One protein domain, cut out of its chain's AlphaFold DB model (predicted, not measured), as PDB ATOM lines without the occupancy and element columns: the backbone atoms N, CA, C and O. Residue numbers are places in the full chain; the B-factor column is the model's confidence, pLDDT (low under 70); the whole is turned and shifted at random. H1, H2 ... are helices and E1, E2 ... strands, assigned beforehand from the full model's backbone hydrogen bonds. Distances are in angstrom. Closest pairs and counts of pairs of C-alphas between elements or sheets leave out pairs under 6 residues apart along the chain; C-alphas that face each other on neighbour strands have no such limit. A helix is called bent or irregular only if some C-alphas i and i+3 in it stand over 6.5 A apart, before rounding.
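This is residues 3 to 109 of the 116 residues of an uncharacterized protein of Peribacillus deserti (UniProt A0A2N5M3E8). A strongly twisted sheet of six strands curls round the first arm of one long bent helix, H1, which lies over one face and leaves the other bare. The long hairpin of E3 and E4 runs along the length of the body, and residues 17 to 31, with no named element, loop out at one end. The printed part has 107 residues, with six named strands and one named helix, H1, which comes between E5 and E6 along the chain; the class is mixed, helices and strands, and in the branched sheet the neighbour pairs E1 and E3, E2 and E3, E3 and E4, and E4 and E5 are antiparallel, while E2 and E6 are parallel. It is compact, with a radius of gyration of the C-alphas of 14.9 A, and spans 48 by 30 by 19 A.

Start at E3, residues 32 to 43: on one side lie E1, residues 3 to 8, and E2, residues 13 to 16; on the other side lies E4, residues 46 to 57. Look for N 4 and O 40 at 2.9 A between E1 and E3, N 13 and O 34 at 2.8 A in the hairpin E2 and E3, and N 37 and O 52 at 2.8 A in the hairpin E3 and E4. E5, residues 63 to 67, forms a hairpin with E4, with N 53 and O 66 at 2.8 A, and ends the meander E2 E3 E4 E5, each strand the antiparallel neighbour of the one before. E6, residues 105 to 108, is parallel to E2, with N 14 and O 105 at 2.8 A. H1, residues 76 to 100, was assigned as one helix by its hydrogen bonds but is bent, C-alphas 89 and 92 being 7.4 A apart; its arms H1a, residues 76 to 89, and H1b, residues 92 to 100, stand at a steep tilt of 51 degrees on the same face of the sheet. In both arms every O i to N i+4 pair is within hydrogen-bond range. H1a comes closest to E5 at the C-alphas of Ile 65 and Lys 83, 5.7 A. H1b has a height over the sheet of 9.5 A.

Find C-alpha 3, where E1 begins, at (37.370, 185.331, 92.522). E3 runs 31.0 A and bends by 60 degrees at residue 40; E4 runs 33.6 A and bends by 51 degrees at residue 49. H1a measures 20.1 A; E6 ends at C-alpha 108, (48.276, 183.244, 61.705).

The two C-alphas farthest apart, those of Leu 20 and Lys 45, are 49.2 A apart. The printed part has no cut, and the link E2 to E3 is long, with 15 residues. Residues 22 to 23 and 25 to 28 have pLDDT under 70.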
ATOM      1  N   ILE A   3      36.742 184.314  93.367       93.19
ATOM      2  CA  ILE A   3      37.370 185.331  92.522       93.19
ATOM      3  C   ILE A   3      37.002 186.678  93.137       93.19
ATOM      4  O   ILE A   3      35.825 186.918  93.395       93.19
ATOM      5  N   ASN A   4      38.000 187.505  93.426       92.62
ATOM      6  CA  ASN A   4      37.791 188.794  94.090       92.62
ATOM      7  C   ASN A   4      37.780 189.938  93.076       92.62
ATOM      8  O   ASN A   4      37.046 190.907  93.243       92.62
ATOM      9  N   SER A   5      38.582 189.823  92.018       94.44
ATOM     10  CA  SER A   5      38.599 190.772  90.911       94.44
ATOM     11  C   SER A   5      38.970 190.087  89.602       94.44
ATOM     12  O   SER A   5      39.603 189.027  89.592       94.44
ATOM     13  N   PHE A   6      38.577 190.717  88.501       95.56
ATOM     14  CA  PHE A   6      38.827 190.273  87.138       95.56
ATOM     15  C   PHE A   6      38.954 191.494  86.225       95.56
ATOM     16  O   PHE A   6      38.172 192.440  86.339       95.56
ATOM     17  N   THR A   7      39.925 191.498  85.311       97.00
ATOM     18  CA  THR A   7      40.092 192.593  84.344       97.00
ATOM     19  C   THR A   7      40.784 192.110  83.074       97.00
ATOM     20  O   THR A   7      41.857 191.507  83.135       97.00
ATOM     21  N   PHE A   8      40.205 192.408  81.908       97.38
ATOM     22  CA  PHE A   8      40.876 192.186  80.626       97.38
ATOM     23  C   PHE A   8      42.076 193.119  80.469       97.38
ATOM     24  O   PHE A   8      41.982 194.311  80.735       97.38
ATOM     25  N   THR A   9      43.201 192.579  80.007       95.50
ATOM     26  CA  THR A   9      44.457 193.339  79.875       95.50
ATOM     27  C   THR A   9      44.863 193.625  78.443       95.50
ATOM     28  O   THR A   9      45.761 194.424  78.208       95.50
ATOM     29  N   HIS A  10      44.233 192.955  77.483       92.12
ATOM     30  CA  HIS A  10      44.554 193.065  76.066       92.12
ATOM     31  C   HIS A  10      43.258 193.074  75.251       92.12
ATOM     32  O   HIS A  10      42.254 192.530  75.721       92.12
ATOM     33  N   PRO A  11      43.255 193.644  74.033       94.06
ATOM     34  CA  PRO A  11      42.133 193.497  73.114       94.06
ATOM     35  C   PRO A  11      41.966 192.030  72.670       94.06
ATOM     36  O   PRO A  11      42.929 191.254  72.736       94.06
ATOM     37  N   PRO A  12      40.767 191.629  72.220       96.06
ATOM     38  CA  PRO A  12      40.544 190.299  71.666       96.06
ATOM     39  C   PRO A  12      41.351 190.077  70.374       96.06
ATOM     40  O   PRO A  12      41.494 190.964  69.531       96.06
ATOM     41  N   VAL A  13      41.875 188.863  70.207       95.69
ATOM     42  CA  VAL A  13      42.733 188.456  69.086       95.69
ATOM     43  C   VAL A  13      42.156 187.213  68.424       95.69
ATOM     44  O   VAL A  13      41.828 186.235  69.091       95.69
ATOM     45  N   LEU A  14      42.052 187.224  67.098       94.62
ATOM     46  CA  LEU A  14      41.626 186.078  66.304       94.62
ATOM     47  C   LEU A  14      42.833 185.231  65.887       94.62
ATOM     48  O   LEU A  14      43.656 185.655  65.078       94.62
ATOM     49  N   HIS A  15      42.892 183.997  66.374       93.00
ATOM     50  CA  HIS A  15      43.859 182.994  65.952       93.00
ATOM     51  C   HIS A  15      43.308 182.176  64.784       93.00
ATOM     52  O   HIS A  15      42.216 181.608  64.863       93.00
ATOM     53  N   ILE A  16      44.080 182.116  63.701       89.69
ATOM     54  CA  ILE A  16      43.743 181.418  62.461       89.69
ATOM     55  C   ILE A  16      44.769 180.309  62.251       89.69
ATOM     56  O   ILE A  16      45.973 180.566  62.231       89.69
ATOM     57  N   PHE A  17      44.278 179.084  62.092       86.56
ATOM     58  CA  PHE A  17      45.091 177.933  61.718       86.56
ATOM     59  C   PHE A  17      44.970 177.671  60.214       86.56
ATOM     60  O   PHE A  17      43.957 178.036  59.612       86.56
ATOM     61  N   PRO A  18      45.979 177.035  59.597       82.56
ATOM     62  CA  PRO A  18      45.871 176.551  58.229       82.56
ATOM     63  C   PRO A  18      44.659 175.632  58.054       82.56
ATOM     64  O   PRO A  18      44.412 174.764  58.892       82.56
ATOM     65  N   SER A  19      43.948 175.777  56.934       78.38
ATOM     66  CA  SER A  19      42.748 174.988  56.619       78.38
ATOM     67  C   SER A  19      43.003 173.479  56.579       78.38
ATOM     68  O   SER A  19      42.092 172.710  56.844       78.38
ATOM     69  N   LEU A  20      44.246 173.043  56.338       76.00
ATOM     70  CA  LEU A  20      44.666 171.635  56.438       76.00
ATOM     71  C   LEU A  20      44.287 171.009  57.794       76.00
ATOM     72  O   LEU A  20      44.013 169.815  57.869       76.00
ATOM     73  N   TYR A  21      44.305 171.801  58.871       72.81
ATOM     74  CA  TYR A  21      43.984 171.319  60.211       72.81
ATOM     75  C   TYR A  21      42.471 171.310  60.473       72.81
ATOM     76  O   TYR A  21      41.995 170.603  61.367       72.81
ATOM     77  N   GLU A  22      41.694 172.038  59.668       62.88
ATOM     78  CA  GLU A  22      40.239 171.978  59.690       62.88
ATOM     79  C   GLU A  22      39.776 170.660  59.050       62.88
ATOM     80  O   GLU A  22      39.944 170.426  57.861       62.88
ATOM     81  N   GLY A  23      39.195 169.766  59.855       62.19
ATOM     82  CA  GLY A  23      38.694 168.465  59.382       62.19
ATOM     83  C   GLY A  23      39.453 167.255  59.925       62.19
ATOM     84  O   GLY A  23      38.913 166.156  59.900       62.19
ATOM     85  N   LEU A  24      40.614 167.456  60.559       70.88
ATOM     86  CA  LEU A  24      41.358 166.389  61.251       70.88
ATOM     87  C   LEU A  24      40.705 165.923  62.564       70.88
ATOM     88  O   LEU A  24      41.270 165.112  63.288       70.88
ATOM     89  N   GLY A  25      39.538 166.469  62.912       64.75
ATOM     90  CA  GLY A  25      38.865 166.156  64.169       64.75
ATOM     91  C   GLY A  25      39.591 166.666  65.416       64.75
ATOM     92  O   GLY A  25      39.223 166.232  66.496       64.75
ATOM     93  N   LEU A  26      40.565 167.581  65.282       69.31
ATOM     94  CA  LEU A  26      41.348 168.169  66.380       69.31
ATOM     95  C   LEU A  26      40.768 169.542  66.776       69.31
ATOM     96  O   LEU A  26      41.065 170.549  66.121       69.31
ATOM     97  N   PRO A  27      39.905 169.633  67.808       63.75
ATOM     98  CA  PRO A  27      39.236 170.882  68.170       63.75
ATOM     99  C   PRO A  27      40.215 171.945  68.679       63.75
ATOM    100  O   PRO A  27      39.936 173.137  68.560       63.75
ATOM    101  N   GLU A  28      41.363 171.531  69.220       66.81
ATOM    102  CA  GLU A  28      42.459 172.415  69.626       66.81
ATOM    103  C   GLU A  28      43.149 173.140  68.458       66.81
ATOM    104  O   GLU A  28      43.744 174.192  68.681       66.81
ATOM    105  N   LEU A  29      43.033 172.632  67.222       74.81
ATOM    106  CA  LEU A  29      43.608 173.237  66.008       74.81
ATOM    107  C   LEU A  29      42.573 173.987  65.158       74.81
ATOM    108  O   LEU A  29      42.794 174.267  63.982       74.81
ATOM    109  N   SER A  30      41.419 174.304  65.742       80.00
ATOM    110  CA  SER A  30      40.407 175.143  65.101       80.00
ATOM    111  C   SER A  30      40.660 176.619  65.399       80.00
ATOM    112  O   SER A  30      41.151 176.969  66.470       80.00
ATOM    113  N   ALA A  31      40.272 177.508  64.481       88.69
ATOM    114  CA  ALA A  31      40.341 178.945  64.725       88.69
ATOM    115  C   ALA A  31      39.558 179.346  65.993       88.69
ATOM    116  O   ALA A  31      38.441 178.872  66.233       88.69
ATOM    117  N   TYR A  32      40.123 180.253  66.787       92.88
ATOM    118  CA  TYR A  32      39.504 180.756  68.013       92.88
ATOM    119  C   TYR A  32      39.818 182.231  68.229       92.88
ATOM    120  O   TYR A  32      40.859 182.726  67.806       92.88
ATOM    121  N   THR A  33      38.920 182.930  68.912       95.19
ATOM    122  CA  THR A  33      39.209 184.264  69.442       95.19
ATOM    123  C   THR A  33      39.685 184.120  70.881       95.19
ATOM    124  O   THR A  33      39.088 183.357  71.633       95.19
ATOM    125  N   GLU A  34      40.745 184.821  71.266       96.31
ATOM    126  CA  GLU A  34      41.306 184.835  72.621       96.31
ATOM    127  C   GLU A  34      41.320 186.262  73.177       96.31
ATOM    128  O   GLU A  34      41.630 187.201  72.450       96.31
ATOM    129  N   GLN A  35      41.047 186.430  74.472       97.19
ATOM    130  CA  GLN A  35      41.361 187.667  75.190       97.19
ATOM    131  C   GLN A  35      42.012 187.355  76.539       97.19
ATOM    132  O   GLN A  35      41.547 186.488  77.283       97.19
ATOM    133  N   ARG A  36      43.111 188.051  76.848       97.25
ATOM    134  CA  ARG A  36      43.871 187.875  78.096       97.25
ATOM    135  C   ARG A  36      43.304 188.734  79.217       97.25
ATOM    136  O   ARG A  36      42.852 189.854  78.979       97.25
ATOM    137  N   PHE A  37      43.393 188.224  80.436       97.31
ATOM    138  CA  PHE A  37      42.937 188.898  81.641       97.31
ATOM    139  C   PHE A  37      43.833 188.598  82.845       97.31
ATOM    140  O   PHE A  37      44.572 187.610  82.877       97.31
ATOM    141  N   LEU A  38      43.716 189.459  83.850       97.44
ATOM    142  CA  LEU A  38      44.213 189.255  85.204       97.44
ATOM    143  C   LEU A  38      43.036 188.992  86.131       97.44
ATOM    144  O   LEU A  38      41.942 189.521  85.925       97.44
ATOM    145  N   PHE A  39      43.265 188.198  87.165       96.44
ATOM    146  CA  PHE A  39      42.293 188.002  88.230       96.44
ATOM    147  C   PHE A  39      42.985 187.861  89.579       96.44
ATOM    148  O   PHE A  39      44.141 187.447  89.667       96.44
ATOM    149  N   THR A  40      42.254 188.177  90.639       95.81
ATOM    150  CA  THR A  40      42.666 187.878  92.012       95.81
ATOM    151  C   THR A  40      41.719 186.855  92.615       95.81
ATOM    152  O   THR A  40      40.534 186.797  92.271       95.81
ATOM    153  N   TYR A  41      42.237 186.007  93.496       93.75
ATOM    154  CA  TYR A  41      41.456 184.956  94.131       93.75
ATOM    155  C   TYR A  41      41.858 184.754  95.588       93.75
ATOM    156  O   TYR A  41      43.023 184.895  95.953       93.75
ATOM    157  N   SER A  42      40.894 184.335  96.408       92.81
ATOM    158  CA  SER A  42      41.152 183.894  97.781       92.81
ATOM    159  C   SER A  42      41.065 182.377  97.914       92.81
ATOM    160  O   SER A  42      40.062 181.744  97.544       92.81
ATOM    161  N   LEU A  43      42.088 181.789  98.535       89.44
ATOM    162  CA  LEU A  43      42.158 180.388  98.931       89.44
ATOM    163  C   LEU A  43      42.313 180.285 100.457       89.44
ATOM    164  O   LEU A  43      43.413 180.319 101.002       89.44
ATOM    165  N   GLY A  44      41.187 180.142 101.159       87.38
ATOM    166  CA  GLY A  44      41.182 180.201 102.622       87.38
ATOM    167  C   GLY A  44      41.477 181.627 103.086       87.38
ATOM    168  O   GLY A  44      40.720 182.530 102.746       87.38
ATOM    169  N   LYS A  45      42.571 181.813 103.835       86.88
ATOM    170  CA  LYS A  45      43.062 183.130 104.282       86.88
ATOM    171  C   LYS A  45      44.111 183.745 103.347       86.88
ATOM    172  O   LYS A  45      44.568 184.849 103.604       86.88
ATOM    173  N   LEU A  46      44.530 183.014 102.313       88.50
ATOM    174  CA  LEU A  46      45.540 183.478 101.368       88.50
ATOM    175  C   LEU A  46      44.873 184.151 100.175       88.50
ATOM    176  O   LEU A  46      43.850 183.666  99.684       88.50
ATOM    177  N   GLU A  47      45.497 185.212  99.686       92.06
ATOM    178  CA  GLU A  47      45.162 185.846  98.416       92.06
ATOM    179  C   GLU A  47      46.256 185.568  97.391       92.06
ATOM    180  O   GLU A  47      47.431 185.424  97.730       92.06
ATOM    181  N   GLY A  48      45.852 185.454  96.133       91.44
ATOM    182  CA  GLY A  48      46.752 185.253  95.014       91.44
ATOM    183  C   GLY A  48      46.263 185.981  93.773       91.44
ATOM    184  O   GLY A  48      45.079 186.290  93.625       91.44
ATOM    185  N   THR A  49      47.196 186.237  92.870       94.62
ATOM    186  CA  THR A  49      46.942 186.755  91.526       94.62
ATOM    187  C   THR A  49      47.095 185.629  90.516       94.62
ATOM    188  O   THR A  49      47.895 184.713  90.710       94.62
ATOM    189  N   GLY A  50      46.343 185.696  89.426       94.81
ATOM    190  CA  GLY A  50      46.467 184.762  88.322       94.81
ATOM    191  C   GLY A  50      46.334 185.451  86.972       94.81
ATOM    192  O   GLY A  50      45.615 186.441  86.819       94.81
ATOM    193  N   ASN A  51      47.013 184.865  85.991       96.56
ATOM    194  CA  ASN A  51      46.995 185.291  84.598       96.56
ATOM    195  C   ASN A  51      46.236 184.246  83.784       96.56
ATOM    196  O   ASN A  51      46.526 183.047  83.870       96.56
ATOM    197  N   GLY A  52      45.266 184.688  82.990       96.44
ATOM    198  CA  GLY A  52      44.449 183.786  82.193       96.44
ATOM    199  C   GLY A  52      44.070 184.349  80.834       96.44
ATOM    200  O   GLY A  52      44.288 185.521  80.524       96.44
ATOM    201  N   SER A  53      43.490 183.489  80.008       97.12
ATOM    202  CA  SER A  53      42.799 183.891  78.796       97.12
ATOM    203  C   SER A  53      41.477 183.150  78.652       97.12
ATOM    204  O   SER A  53      41.346 181.992  79.054       97.12
ATOM    205  N   ILE A  54      40.485 183.845  78.100       97.50
ATOM    206  CA  ILE A  54      39.231 183.249  77.648       97.50
ATOM    207  C   ILE A  54      39.320 183.035  76.145       97.50
ATOM    208  O   ILE A  54      39.804 183.901  75.413       97.50
ATOM    209  N   ARG A  55      38.876 181.866  75.690       95.81
ATOM    210  CA  ARG A  55      38.874 181.480  74.279       95.81
ATOM    211  C   ARG A  55      37.467 181.148  73.828       95.81
ATOM    212  O   ARG A  55      36.773 180.430  74.533       95.81
ATOM    213  N   LEU A  56      37.084 181.613  72.643       94.75
ATOM    214  CA  LEU A  56      35.878 181.188  71.935       94.75
ATOM    215  C   LEU A  56      36.283 180.452  70.660       94.75
ATOM    216  O   LEU A  56      36.778 181.063  69.709       94.75
ATOM    217  N   LYS A  57      36.051 179.140  70.625       90.44
ATOM    218  CA  LYS A  57      36.293 178.320  69.434       90.44
ATOM    219  C   LYS A  57      35.254 178.641  68.361       90.44
ATOM    220  O   LYS A  57      34.049 178.592  68.611       90.44
ATOM    221  N   LYS A  58      35.692 178.926  67.131       84.25
ATOM    222  CA  LYS A  58      34.766 179.282  66.040       84.25
ATOM    223  C   LYS A  58      33.840 178.136  65.642       84.25
ATOM    224  O   LYS A  58      32.669 178.396  65.376       84.25
ATOM    225  N   LYS A  59      34.366 176.906  65.611       81.50
ATOM    226  CA  LYS A  59      33.688 175.724  65.060       81.50
ATOM    227  C   LYS A  59      32.449 175.307  65.857       81.50
ATOM    228  O   LYS A  59      31.415 175.041  65.264       81.50
ATOM    229  N   ASN A  60      32.552 175.256  67.183       83.38
ATOM    230  CA  ASN A  60      31.503 174.741  68.075       83.38
ATOM    231  C   ASN A  60      30.993 175.776  69.090       83.38
ATOM    232  O   ASN A  60      30.164 175.442  69.927       83.38
ATOM    233  N   LYS A  61      31.476 177.024  69.016       87.69
ATOM    234  CA  LYS A  61      31.102 178.117  69.930       87.69
ATOM    235  C   LYS A  61      31.361 177.800  71.409       87.69
ATOM    236  O   LYS A  61      30.731 178.380  72.289       87.69
ATOM    237  N   GLU A  62      32.306 176.903  71.686       91.56
ATOM    238  CA  GLU A  62      32.718 176.589  73.050       91.56
ATOM    239  C   GLU A  62      33.620 177.675  73.626       91.56
ATOM    240  O   GLU A  62      34.528 178.174  72.948       91.56
ATOM    241  N   PHE A  63      33.391 177.969  74.905       94.06
ATOM    242  CA  PHE A  63      34.256 178.808  75.716       94.06
ATOM    243  C   PHE A  63      35.215 177.941  76.529       94.06
ATOM    244  O   PHE A  63      34.812 176.920  77.082       94.06
ATOM    245  N   ASP A  64      36.465 178.373  76.634       94.56
ATOM    246  CA  ASP A  64      37.461 177.759  77.509       94.56
ATOM    247  C   ASP A  64      38.247 178.835  78.260       94.56
ATOM    248  O   ASP A  64      38.421 179.953  77.766       94.56
ATOM    249  N   ILE A  65      38.732 178.475  79.447       96.31
ATOM    250  CA  ILE A  65      39.663 179.282  80.229       96.31
ATOM    251  C   ILE A  65      41.007 178.575  80.267       96.31
ATOM    252  O   ILE A  65      41.148 177.458  80.784       96.31
ATOM    253  N   VAL A  66      42.028 179.284  79.809       95.56
ATOM    254  CA  VAL A  66      43.418 178.867  79.936       95.56
ATOM    255  C   VAL A  66      44.055 179.682  81.044       95.56
ATOM    256  O   VAL A  66      44.125 180.902  80.962       95.56
ATOM    257  N   ILE A  67      44.517 179.006  82.094       95.88
ATOM    258  CA  ILE A  67      45.353 179.635  83.116       95.88
ATOM    259  C   ILE A  67      46.797 179.507  82.640       95.88
ATOM    260  O   ILE A  67      47.249 178.398  82.352       95.88
ATOM    261  N   LEU A  68      47.486 180.638  82.504       92.69
ATOM    262  CA  LEU A  68      48.814 180.704  81.888       92.69
ATOM    263  C   LEU A  68      49.921 180.229  82.839       92.69
ATOM    264  O   LEU A  68      50.975 179.787  82.391       92.69
ATOM    265  N   GLU A  69      49.664 180.285  84.144       91.69
ATOM    266  CA  GLU A  69      50.623 179.962  85.200       91.69
ATOM    267  C   GLU A  69      50.019 178.991  86.220       91.69
ATOM    268  O   GLU A  69      48.805 178.918  86.418       91.69
ATOM    269  N   LYS A  70      50.872 178.221  86.902       90.62
ATOM    270  CA  LYS A  70      50.407 177.366  88.001       90.62
ATOM    271  C   LYS A  70      49.963 178.242  89.169       90.62
ATOM    272  O   LYS A  70      50.743 179.047  89.660       90.62
ATOM    273  N   LEU A  71      48.749 178.015  89.659       92.19
ATOM    274  CA  LEU A  71      48.231 178.684  90.851       92.19
ATOM    275  C   LEU A  71      48.697 177.930  92.113       92.19
ATOM    276  O   LEU A  71      48.333 176.758  92.285       92.19
ATOM    277  N   PRO A  72      49.489 178.547  93.008       89.19
ATOM    278  CA  PRO A  72      49.972 177.884  94.217       89.19
ATOM    279  C   PRO A  72      48.823 177.362  95.093       89.19
ATOM    280  O   PRO A  72      47.834 178.055  95.327       89.19
ATOM    281  N   GLY A  73      48.933 176.118  95.572       87.75
ATOM    282  CA  GLY A  73      47.921 175.485  96.435       87.75
ATOM    283  C   GLY A  73      46.607 175.086  95.738       87.75
ATOM    284  O   GLY A  73      45.675 174.602  96.396       87.75
ATOM    285  N   VAL A  74      46.513 175.252  94.414       91.19
ATOM    286  CA  VAL A  74      45.327 174.917  93.616       91.19
ATOM    287  C   VAL A  74      45.558 173.608  92.858       91.19
ATOM    288  O   VAL A  74      46.209 173.567  91.819       91.19
ATOM    289  N   GLY A  75      44.997 172.517  93.382       92.19
ATOM    290  CA  GLY A  75      44.969 171.221  92.695       92.19
ATOM    291  C   GLY A  75      43.909 171.140  91.580       92.19
ATOM    292  O   GLY A  75      43.102 172.060  91.437       92.19
ATOM    293  N   PRO A  76      43.836 170.019  90.834       92.62
ATOM    294  CA  PRO A  76      42.999 169.885  89.633       92.62
ATOM    295  C   PRO A  76      41.506 170.186  89.839       92.62
ATOM    296  O   PRO A  76      40.907 170.915  89.052       92.62
ATOM    297  N   ILE A  77      40.906 169.684  90.924       92.94
ATOM    298  CA  ILE A  77      39.485 169.927  91.232       92.94
ATOM    299  C   ILE A  77      39.236 171.416  91.503       92.94
ATOM    300  O   ILE A  77      38.294 172.004  90.975       92.94
ATOM    301  N   LYS A  78      40.104 172.053  92.299       92.38
ATOM    302  CA  LYS A  78      39.991 173.488  92.588       92.38
ATOM    303  C   LYS A  78      40.216 174.314  91.325       92.38
ATOM    304  O   LYS A  78      39.493 175.279  91.120       92.38
ATOM    305  N   LEU A  79      41.160 173.911  90.474       94.00
ATOM    306  CA  LEU A  79      41.441 174.567  89.200       94.00
ATOM    307  C   LEU A  79      40.225 174.535  88.272       94.00
ATOM    308  O   LEU A  79      39.906 175.554  87.670       94.00
ATOM    309  N   LYS A  80      39.509 173.405  88.197       94.31
ATOM    310  CA  LYS A  80      38.244 173.328  87.458       94.31
ATOM    311  C   LYS A  80      37.236 174.356  87.985       94.31
ATOM    312  O   LYS A  80      36.711 175.139  87.206       94.31
ATOM    313  N   ASN A  81      37.065 174.437  89.305       92.88
ATOM    314  CA  ASN A  81      36.172 175.426  89.915       92.88
ATOM    315  C   ASN A  81      36.612 176.877  89.635       92.88
ATOM    316  O   ASN A  81      35.755 177.725  89.416       92.88
ATOM    317  N   VAL A  82      37.925 177.175  89.622       93.75
ATOM    318  CA  VAL A  82      38.451 178.498  89.209       93.75
ATOM    319  C   VAL A  82      37.976 178.807  87.792       93.75
ATOM    320  O   VAL A  82      37.419 179.873  87.553       93.75
ATOM    321  N   LYS A  83      38.194 177.876  86.857       95.69
ATOM    322  CA  LYS A  83      37.842 178.055  85.445       95.69
ATOM    323  C   LYS A  83      36.343 178.263  85.262       95.69
ATOM    324  O   LYS A  83      35.960 179.201  84.577       95.69
ATOM    325  N   ASP A  84      35.511 177.454  85.913       94.88
ATOM    326  CA  ASP A  84      34.052 177.565  85.814       94.88
ATOM    327  C   ASP A  84      33.546 178.919  86.341       94.88
ATOM    328  O   ASP A  84      32.650 179.515  85.743       94.88
ATOM    329  N   LEU A  85      34.135 179.430  87.429       94.75
ATOM    330  CA  LEU A  85      33.838 180.771  87.941       94.75
ATOM    331  C   LEU A  85      34.284 181.856  86.954       94.75
ATOM    332  O   LEU A  85      33.491 182.723  86.608       94.75
ATOM    333  N   LEU A  86      35.516 181.777  86.448       96.50
ATOM    334  CA  LEU A  86      36.042 182.750  85.487       96.50
ATOM    335  C   LEU A  86      35.253 182.767  84.173       96.50
ATOM    336  O   LEU A  86      35.062 183.842  83.619       96.50
ATOM    337  N   ILE A  87      34.756 181.623  83.684       96.19
ATOM    338  CA  ILE A  87      33.864 181.591  82.512       96.19
ATOM    339  C   ILE A  87      32.615 182.428  82.781       96.19
ATOM    340  O   ILE A  87      32.235 183.224  81.929       96.19
ATOM    341  N   ARG A  88      31.976 182.260  83.944       94.56
ATOM    342  CA  ARG A  88      30.740 182.983  84.278       94.56
ATOM    343  C   ARG A  88      30.957 184.493  84.337       94.56
ATOM    344  O   ARG A  88      30.136 185.221  83.803       94.56
ATOM    345  N   GLU A  89      32.069 184.932  84.920       93.19
ATOM    346  CA  GLU A  89      32.410 186.357  85.030       93.19
ATOM    347  C   GLU A  89      32.838 186.966  83.684       93.19
ATOM    348  O   GLU A  89      32.470 188.088  83.341       93.19
ATOM    349  N   ALA A  90      33.630 186.235  82.897       95.19
ATOM    350  CA  ALA A  90      34.286 186.787  81.718       95.19
ATOM    351  C   ALA A  90      33.446 186.695  80.439       95.19
ATOM    352  O   ALA A  90      33.670 187.480  79.521       95.19
ATOM    353  N   LYS A  91      32.529 185.724  80.329       95.50
ATOM    354  CA  LYS A  91      31.895 185.353  79.054       95.50
ATOM    355  C   LYS A  91      31.154 186.508  78.386       95.50
ATOM    356  O   LYS A  91      31.414 186.781  77.218       95.50
ATOM    357  N   ASP A  92      30.252 187.173  79.098       95.75
ATOM    358  CA  ASP A  92      29.393 188.192  78.486       95.75
ATOM    359  C   ASP A  92      30.196 189.449  78.131       95.75
ATOM    360  O   ASP A  92      30.073 189.979  77.025       95.75
ATOM    361  N   LEU A  93      31.116 189.851  79.014       95.81
ATOM    362  CA  LEU A  93      32.063 190.940  78.757       95.81
ATOM    363  C   LEU A  93      32.985 190.627  77.569       95.81
ATOM    364  O   LEU A  93      33.248 191.491  76.738       95.81
ATOM    365  N   PHE A  94      33.457 189.385  77.454       96.50
ATOM    366  CA  PHE A  94      34.277 188.947  76.328       96.50
ATOM    367  C   PHE A  94      33.507 189.014  75.009       96.50
ATOM    368  O   PHE A  94      34.029 189.520  74.019       96.50
ATOM    369  N   VAL A  95      32.260 188.537  74.986       95.44
ATOM    370  CA  VAL A  95      31.408 188.614  73.791       95.44
ATOM    371  C   VAL A  95      31.169 190.070  73.395       95.44
ATOM    372  O   VAL A  95      31.311 190.394  72.216       95.44
ATOM    373  N   ALA A  96      30.886 190.946  74.361       95.50
ATOM    374  CA  ALA A  96      30.734 192.376  74.114       95.50
ATOM    375  C   ALA A  96      32.014 192.995  73.528       95.50
ATOM    376  O   ALA A  96      31.945 193.695  72.519       95.50
ATOM    377  N   ASN A  97      33.189 192.669  74.078       95.38
ATOM    378  CA  ASN A  97      34.475 193.142  73.556       95.38
ATOM    379  C   ASN A  97      34.728 192.676  72.117       95.38
ATOM    380  O   ASN A  97      35.232 193.440  71.301       95.38
ATOM    381  N   ILE A  98      34.379 191.429  71.789       93.62
ATOM    382  CA  ILE A  98      34.518 190.901  70.427       93.62
ATOM    383  C   ILE A  98      33.594 191.639  69.455       93.62
ATOM    384  O   ILE A  98      34.003 191.944  68.340       93.62
ATOM    385  N   GLN A  99      32.349 191.896  69.854       92.94
ATOM    386  CA  GLN A  99      31.364 192.580  69.011       92.94
ATOM    387  C   GLN A  99      31.686 194.066  68.829       92.94
ATOM    388  O   GLN A  99      31.431 194.615  67.759       92.94
ATOM    389  N   GLY A 100      32.257 194.701  69.853       90.38
ATOM    390  CA  GLY A 100      32.706 196.091  69.814       90.38
ATOM    391  C   GLY A 100      34.000 196.316  69.028       90.38
ATOM    392  O   GLY A 100      34.321 197.462  68.733       90.38
ATOM    393  N   GLU A 101      34.729 195.254  68.669       88.12
ATOM    394  CA  GLU A 101      35.989 195.328  67.927       88.12
ATOM    395  C   GLU A 101      35.790 194.868  66.468       88.12
ATOM    396  O   GLU A 101      35.926 193.677  66.160       88.12
ATOM    397  N   PRO A 102      35.480 195.786  65.530       78.00
ATOM    398  CA  PRO A 102      35.159 195.423  64.150       78.00
ATOM    399  C   PRO A 102      36.347 194.795  63.411       78.00
ATOM    400  O   PRO A 102      36.154 194.007  62.486       78.00
ATOM    401  N   ASN A 103      37.579 195.109  63.829       84.69
ATOM    402  CA  ASN A 103      38.806 194.648  63.190       84.69
ATOM    403  C   ASN A 103      39.716 193.927  64.185       84.69
ATOM    404  O   ASN A 103      40.832 194.366  64.463       84.69
ATOM    405  N   LEU A 104      39.256 192.768  64.671       88.31
ATOM    406  CA  LEU A 104      40.069 191.888  65.512       88.31
ATOM    407  C   LEU A 104      41.463 191.686  64.915       88.31
ATOM    408  O   LEU A 104      41.611 191.221  63.777       88.31
ATOM    409  N   ARG A 105      42.488 191.951  65.728       92.25
ATOM    410  CA  ARG A 105      43.870 191.604  65.398       92.25
ATOM    411  C   ARG A 105      43.940 190.114  65.065       92.25
ATOM    412  O   ARG A 105      43.430 189.288  65.818       92.25
ATOM    413  N   LYS A 106      44.592 189.766  63.954       93.06
ATOM    414  CA  LYS A 106      44.729 188.376  63.497       93.06
ATOM    415  C   LYS A 106      46.128 187.844  63.775       93.06
ATOM    416  O   LYS A 106      47.117 188.535  63.542       93.06
ATOM    417  N   VAL A 107      46.200 186.604  64.242       91.06
ATOM    418  CA  VAL A 107      47.432 185.826  64.382       91.06
ATOM    419  C   VAL A 107      47.294 184.583  63.517       91.06
ATOM    420  O   VAL A 107      46.362 183.802  63.699       91.06
ATOM    421  N   TYR A 108      48.222 184.408  62.583       87.69
ATOM    422  CA  TYR A 108      48.276 183.244  61.705       87.69
ATOM    423  C   TYR A 108      49.285 182.246  62.260       87.69
ATOM    424  O   TYR A 108      50.458 182.573  62.430       87.69
ATOM    425  N   HIS A 109      48.822 181.035  62.554       85.25
ATOM    426  CA  HIS A 109      49.694 179.935  62.954       85.25
ATOM    427  C   HIS A 109      50.301 179.282  61.709       85.25
ATOM    428  O   HIS A 109      49.629 179.115  60.692       85.25
TER     429      HIS A 109